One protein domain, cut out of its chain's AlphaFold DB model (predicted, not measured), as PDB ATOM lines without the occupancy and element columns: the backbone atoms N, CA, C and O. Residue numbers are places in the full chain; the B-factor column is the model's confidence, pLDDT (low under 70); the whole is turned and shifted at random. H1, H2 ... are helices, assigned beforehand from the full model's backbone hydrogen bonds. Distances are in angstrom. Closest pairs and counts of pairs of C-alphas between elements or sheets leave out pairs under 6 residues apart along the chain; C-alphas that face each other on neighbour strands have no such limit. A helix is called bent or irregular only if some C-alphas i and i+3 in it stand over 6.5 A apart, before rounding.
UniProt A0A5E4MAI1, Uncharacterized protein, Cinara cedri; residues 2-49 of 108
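What this domain is: This is residues 2 to 49 of the 108 residues of an uncharacterized protein of Cinara cedri (UniProt A0A5E4MAI1). Two short helices, H1 and H2, run opposite ways and are staggered nearly end to end, their first turns near each other, while a long loop from the end of H1 folds back to the start of H2. Residues 2 to 9 stick out as a free arm before H1, and residues 42 to 49 make a tail that turns back after H2. The printed part has 48 residues with two named helices, H1 then H2, and no named strand; the class is all helix, with 21 of the 48 residues in the helices, under half. It is only just compact, close to loose, with a radius of gyration of the C-alphas of 11.4 A and spans of 31 by 24 by 17 A.

Where its parts are: Residues 2 to 9 come first, with C-alpha 2 at (232.086, 262.806, 231.886). H1 is residues 10 to 21, 15.4 A from first to last C-alpha, beginning with C-alpha 10 at (227.273, 269.897, 217.323). It is neither bent nor irregular, but only just: C-alphas 18 and 21 are 6.0 A apart. H2 is residues 33 to 41, 12.2 A long, ending with C-alpha 41 at (214.756, 262.618, 228.209).

How they stand to each other: H1 and H2 are close but not clearly touching, with 1 pair of C-alphas within 8 A. The closest C-alphas are those of Ser 12 and Pro 33, 6.7 A apart. The helices run opposite ways at a shallow tilt of 14 degrees, their centres 15.7 A apart. In H1 and H2 every O i to N i+4 pair is within hydrogen-bond range.

The domain as a whole: The two C-alphas farthest apart are those of His 23 and Lys 43, at 31.5 A. The printed part has no cut. The link from H1 to H2 is long, with 11 residues. Residues 2 to 9 stand free; the body without them spans 31 by 17 by 14 A. The mean pLDDT of the printed part is 75.8, and residues 2 to 10, of which residue 10 belongs to H1, are under 70.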
ATOM      1  N   GLU A   2     233.433 262.209 231.999       37.19
ATOM      2  CA  GLU A   2     232.086 262.806 231.886       37.19
ATOM      3  C   GLU A   2     232.061 264.094 231.038       37.19
ATOM      4  O   GLU A   2     231.007 264.543 230.619       37.19
ATOM      5  N   ARG A   3     233.235 264.665 230.715       35.28
ATOM      6  CA  ARG A   3     233.357 265.904 229.919       35.28
ATOM      7  C   ARG A   3     233.536 265.686 228.412       35.28
ATOM      8  O   ARG A   3     233.477 266.636 227.644       35.28
ATOM      9  N   VAL A   4     233.796 264.451 227.975       36.16
ATOM     10  CA  VAL A   4     234.108 264.161 226.560       36.16
ATOM     11  C   VAL A   4     232.833 264.010 225.724       36.16
ATOM     12  O   VAL A   4     232.830 264.322 224.539       36.16
ATOM     13  N   THR A   5     231.721 263.610 226.342       43.19
ATOM     14  CA  THR A   5     230.424 263.440 225.671       43.19
ATOM     15  C   THR A   5     229.709 264.760 225.370       43.19
ATOM     16  O   THR A   5     228.921 264.807 224.430       43.19
ATOM     17  N   GLU A   6     230.006 265.849 226.087       42.94
ATOM     18  CA  GLU A   6     229.428 267.174 225.795       42.94
ATOM     19  C   GLU A   6     230.062 267.853 224.571       42.94
ATOM     20  O   GLU A   6     229.380 268.579 223.845       42.94
ATOM     21  N   LEU A   7     231.337 267.571 224.284       41.97
ATOM     22  CA  LEU A   7     232.068 268.163 223.157       41.97
ATOM     23  C   LEU A   7     231.707 267.557 221.792       41.97
ATOM     24  O   LEU A   7     232.116 268.092 220.763       41.97
ATOM     25  N   LEU A   8     230.914 266.482 221.758       47.28
ATOM     26  CA  LEU A   8     230.464 265.838 220.520       47.28
ATOM     27  C   LEU A   8     228.977 266.086 220.218       47.28
ATOM     28  O   LEU A   8     228.378 265.356 219.433       47.28
ATOM     29  N   ASN A   9     228.350 267.098 220.828       62.81
ATOM     30  CA  ASN A   9     227.033 267.551 220.388       62.81
ATOM     31  C   ASN A   9     227.185 268.825 219.540       62.81
ATOM     32  O   ASN A   9     227.376 269.908 220.101       62.81
ATOM     33  N   PRO A  10     227.065 268.747 218.201       65.50
ATOM     34  CA  PRO A  10     227.273 269.897 217.323       65.50
ATOM     35  C   PRO A  10     226.337 271.071 217.649       65.50
ATOM     36  O   PRO A  10     226.702 272.223 217.438       65.50
ATOM     37  N   LYS A  11     225.158 270.814 218.234       71.62
ATOM     38  CA  LYS A  11     224.231 271.875 218.662       71.62
ATOM     39  C   LYS A  11     224.738 272.661 219.872       71.62
ATOM     40  O   LYS A  11     224.494 273.862 219.934       71.62
ATOM     41  N   SER A  12     225.448 272.002 220.789       74.81
ATOM     42  CA  SER A  12     226.060 272.641 221.961       74.81
ATOM     43  C   SER A  12     227.202 273.561 221.529       74.81
ATOM     44  O   SER A  12     227.214 274.740 221.864       74.81
ATOM     45  N   ALA A  13     228.084 273.075 220.649       82.12
ATOM     46  CA  ALA A  13     229.170 273.883 220.095       82.12
ATOM     47  C   ALA A  13     228.659 275.114 219.321       82.12
ATOM     48  O   ALA A  13     229.178 276.215 219.484       82.12
ATOM     49  N   VAL A  14     227.609 274.954 218.507       81.00
ATOM     50  CA  VAL A  14     226.996 276.079 217.779       81.00
ATOM     51  C   VAL A  14     226.345 277.084 218.734       81.00
ATOM     52  O   VAL A  14     226.446 278.288 218.495       81.00
ATOM     53  N   TYR A  15     225.704 276.621 219.813       84.69
ATOM     54  CA  TYR A  15     225.147 277.500 220.844       84.69
ATOM     55  C   TYR A  15     226.237 278.345 221.513       84.69
ATOM     56  O   TYR A  15     226.098 279.565 221.580       84.69
ATOM     57  N   GLU A  16     227.343 277.719 221.919       84.38
ATOM     58  CA  GLU A  16     228.494 278.399 222.523       84.38
ATOM     59  C   GLU A  16     229.100 279.447 221.581       84.38
ATOM     60  O   GLU A  16     229.314 280.590 221.978       84.38
ATOM     61  N   ILE A  17     229.302 279.107 220.304       86.19
ATOM     62  CA  ILE A  17     229.817 280.055 219.304       86.19
ATOM     63  C   ILE A  17     228.858 281.239 219.133       86.19
ATOM     64  O   ILE A  17     229.291 282.392 219.117       86.19
ATOM     65  N   ALA A  18     227.556 280.977 219.012       83.69
ATOM     66  CA  ALA A  18     226.559 282.026 218.833       83.69
ATOM     67  C   ALA A  18     226.485 282.964 220.049       83.69
ATOM     68  O   ALA A  18     226.431 284.185 219.888       83.69
ATOM     69  N   MET A  19     226.502 282.403 221.259       84.12
ATOM     70  CA  MET A  19     226.315 283.160 222.494       84.12
ATOM     71  C   MET A  19     227.595 283.880 222.939       84.12
ATOM     72  O   MET A  19     227.540 285.066 223.257       84.12
ATOM     73  N   ASN A  20     228.740 283.190 222.919       87.38
ATOM     74  CA  ASN A  20     229.990 283.663 223.522       87.38
ATOM     75  C   ASN A  20     230.956 284.281 222.507       87.38
ATOM     76  O   ASN A  20     231.597 285.281 222.813       87.38
ATOM     77  N   SER A  21     231.047 283.738 221.290       89.50
ATOM     78  CA  SER A  21     231.947 284.287 220.263       89.50
ATOM     79  C   SER A  21     231.278 285.408 219.466       89.50
ATOM     80  O   SER A  21     231.858 286.472 219.254       89.50
ATOM     81  N   LEU A  22     230.034 285.189 219.034       88.31
ATOM     82  CA  LEU A  22     229.277 286.136 218.206       88.31
ATOM     83  C   LEU A  22     228.413 287.105 219.023       88.31
ATOM     84  O   LEU A  22     227.827 288.020 218.447       88.31
ATOM     85  N   HIS A  23     228.338 286.926 220.347       87.25
ATOM     86  CA  HIS A  23     227.583 287.787 221.265       87.25
ATOM     87  C   HIS A  23     226.108 287.965 220.855       87.25
ATOM     88  O   HIS A  23     225.500 289.031 221.030       87.25
ATOM     89  N   MET A  24     225.503 286.922 220.276       84.88
ATOM     90  CA  MET A  24     224.112 286.963 219.840       84.88
ATOM     91  C   MET A  24     223.180 286.999 221.050       84.88
ATOM     92  O   MET A  24     223.148 286.086 221.865       84.88
ATOM     93  N   ARG A  25     222.323 288.021 221.125       81.06
ATOM     94  CA  ARG A  25     221.312 288.131 222.195       81.06
ATOM     95  C   ARG A  25     220.126 287.176 222.033       81.06
ATOM     96  O   ARG A  25     219.334 287.019 222.957       81.06
ATOM     97  N   LYS A  26     219.945 286.604 220.841       80.69
ATOM     98  CA  LYS A  26     218.829 285.715 220.499       80.69
ATOM     99  C   LYS A  26     219.366 284.527 219.718       80.69
ATOM    100  O   LYS A  26     219.993 284.714 218.682       80.69
ATOM    101  N   VAL A  27     219.067 283.326 220.192       79.50
ATOM    102  CA  VAL A  27     219.437 282.057 219.557       79.50
ATOM    103  C   VAL A  27     218.198 281.182 219.405       79.50
ATOM    104  O   VAL A  27     217.243 281.293 220.178       79.50
ATOM    105  N   CYS A  28     218.174 280.329 218.383       75.75
ATOM    106  CA  CYS A  28     217.035 279.452 218.128       75.75
ATOM    107  C   CYS A  28     216.809 278.497 219.309       75.75
ATOM    108  O   CYS A  28     217.748 277.852 219.767       75.75
ATOM    109  N   ALA A  29     215.554 278.310 219.735       79.38
ATOM    110  CA  ALA A  29     215.204 277.397 220.832       79.38
ATOM    111  C   ALA A  29     215.726 275.959 220.621       79.38
ATOM    112  O   ALA A  29     216.067 275.277 221.578       79.38
ATOM    113  N   LYS A  30     215.864 275.522 219.360       76.81
ATOM    114  CA  LYS A  30     216.432 274.215 218.970       76.81
ATOM    115  C   LYS A  30     217.907 274.023 219.352       76.81
ATOM    116  O   LYS A  30     218.376 272.888 219.346       76.81
ATOM    117  N   LEU A  31     218.624 275.114 219.618       78.81
ATOM    118  CA  LEU A  31     220.027 275.125 220.035       78.81
ATOM    119  C   LEU A  31     220.172 275.293 221.552       78.81
ATOM    120  O   LEU A  31     221.268 275.159 222.073       78.81
ATOM    121  N   VAL A  32     219.081 275.584 222.267       84.75
ATOM    122  CA  VAL A  32     219.126 275.803 223.713       84.75
ATOM    123  C   VAL A  32     219.310 274.454 224.424       84.75
ATOM    124  O   VAL A  32     218.452 273.579 224.260       84.75
ATOM    125  N   PRO A  33     220.349 274.289 225.270       83.50
ATOM    126  CA  PRO A  33     220.662 273.012 225.916       83.50
ATOM    127  C   PRO A  33     219.482 272.400 226.678       83.50
ATOM    128  O   PRO A  33     219.175 271.219 226.520       83.50
ATOM    129  N   LYS A  34     218.729 273.233 227.410       85.94
ATOM    130  CA  LYS A  34     217.537 272.813 228.163       85.94
ATOM    131  C   LYS A  34     216.461 272.168 227.280       85.94
ATOM    132  O   LYS A  34     215.826 271.203 227.691       85.94
ATOM    133  N   VAL A  35     216.262 272.682 226.065       85.19
ATOM    134  CA  VAL A  35     215.298 272.114 225.109       85.19
ATOM    135  C   VAL A  35     215.828 270.795 224.557       85.19
ATOM    136  O   VAL A  35     215.083 269.824 224.468       85.19
ATOM    137  N   THR A  36     217.120 270.728 224.225       81.44
ATOM    138  CA  THR A  36     217.725 269.494 223.703       81.44
ATOM    139  C   THR A  36     217.738 268.363 224.728       81.44
ATOM    140  O   THR A  36     217.491 267.218 224.359       81.44
ATOM    141  N   GLN A  37     217.951 268.685 226.005       85.25
ATOM    142  CA  GLN A  37     217.928 267.721 227.099       85.25
ATOM    143  C   GLN A  37     216.518 267.173 227.320       85.25
ATOM    144  O   GLN A  37     216.329 265.964 227.306       85.25
ATOM    145  N   PHE A  38     215.507 268.047 227.363       88.62
ATOM    146  CA  PHE A  38     214.108 267.623 227.463       88.62
ATOM    147  C   PHE A  38     213.685 266.672 226.329       88.62
ATOM    148  O   PHE A  38     212.981 265.689 226.566       88.62
ATOM    149  N   LEU A  39     214.114 266.948 225.091       86.44
ATOM    150  CA  LEU A  39     213.829 266.079 223.944       86.44
ATOM    151  C   LEU A  39     214.509 264.709 224.074       86.44
ATOM    152  O   LEU A  39     213.895 263.698 223.727       86.44
ATOM    153  N   ALA A  40     215.742 264.676 224.589       85.94
ATOM    154  CA  ALA A  40     216.476 263.440 224.849       85.94
ATOM    155  C   ALA A  40     215.811 262.613 225.963       85.94
ATOM    156  O   ALA A  40     215.554 261.425 225.763       85.94
ATOM    157  N   ASP A  41     215.442 263.252 227.075       91.56
ATOM    158  CA  ASP A  41     214.756 262.618 228.209       91.56
ATOM    159  C   ASP A  41     213.399 262.037 227.788       91.56
ATOM    160  O   ASP A  41     213.027 260.925 228.168       91.56
ATOM    161  N   SER A  42     212.685 262.762 226.923       91.56
ATOM    162  CA  SER A  42     211.394 262.341 226.369       91.56
ATOM    163  C   SER A  42     211.517 261.307 225.240       91.56
ATOM    164  O   SER A  42     210.496 260.867 224.709       91.56
ATOM    165  N   LYS A  43     212.741 260.919 224.847       90.75
ATOM    166  CA  LYS A  43     213.037 259.991 223.736       90.75
ATOM    167  C   LYS A  43     212.378 260.395 222.413       90.75
ATOM    168  O   LYS A  43     212.011 259.537 221.609       90.75
ATOM    169  N   ILE A  44     212.223 261.697 222.177       87.44
ATOM    170  CA  ILE A  44     211.617 262.209 220.947       87.44
ATOM    171  C   ILE A  44     212.707 262.256 219.870       87.44
ATOM    172  O   ILE A  44     213.648 263.050 219.989       87.44
ATOM    173  N   PRO A  45     212.617 261.433 218.806       82.69
ATOM    174  CA  PRO A  45     213.615 261.441 217.749       82.69
ATOM    175  C   PRO A  45     213.597 262.800 217.052       82.69
ATOM    176  O   PRO A  45     212.571 263.262 216.555       82.69
ATOM    177  N   THR A  46     214.750 263.462 217.029       77.06
ATOM    178  CA  THR A  46     214.895 264.757 216.368       77.06
ATOM    179  C   THR A  46     215.501 264.548 214.991       77.06
ATOM    180  O   THR A  46     216.633 264.085 214.874       77.06
ATOM    181  N   ILE A  47     214.770 264.931 213.948       76.12
ATOM    182  CA  ILE A  47     215.285 264.930 212.578       76.12
ATOM    183  C   ILE A  47     216.249 266.121 212.425       76.12
ATOM    184  O   ILE A  47     215.899 267.237 212.834       76.12
ATOM    185  N   PRO A  48     217.463 265.928 211.874       71.75
ATOM    186  CA  PRO A  48     218.360 267.035 211.577       71.75
ATOM    187  C   PRO A  48     217.706 267.942 210.531       71.75
ATOM    188  O   PRO A  48     217.442 267.525 209.409       71.75
ATOM    189  N   GLN A  49     217.423 269.185 210.917       70.19
ATOM    190  CA  GLN A  49     216.982 270.224 209.994       70.19
ATOM    191  C   GLN A  49     218.150 271.176 209.737       70.19
ATOM    192  O   GLN A  49     218.754 271.643 210.712       70.19
TER     193      GLN A  49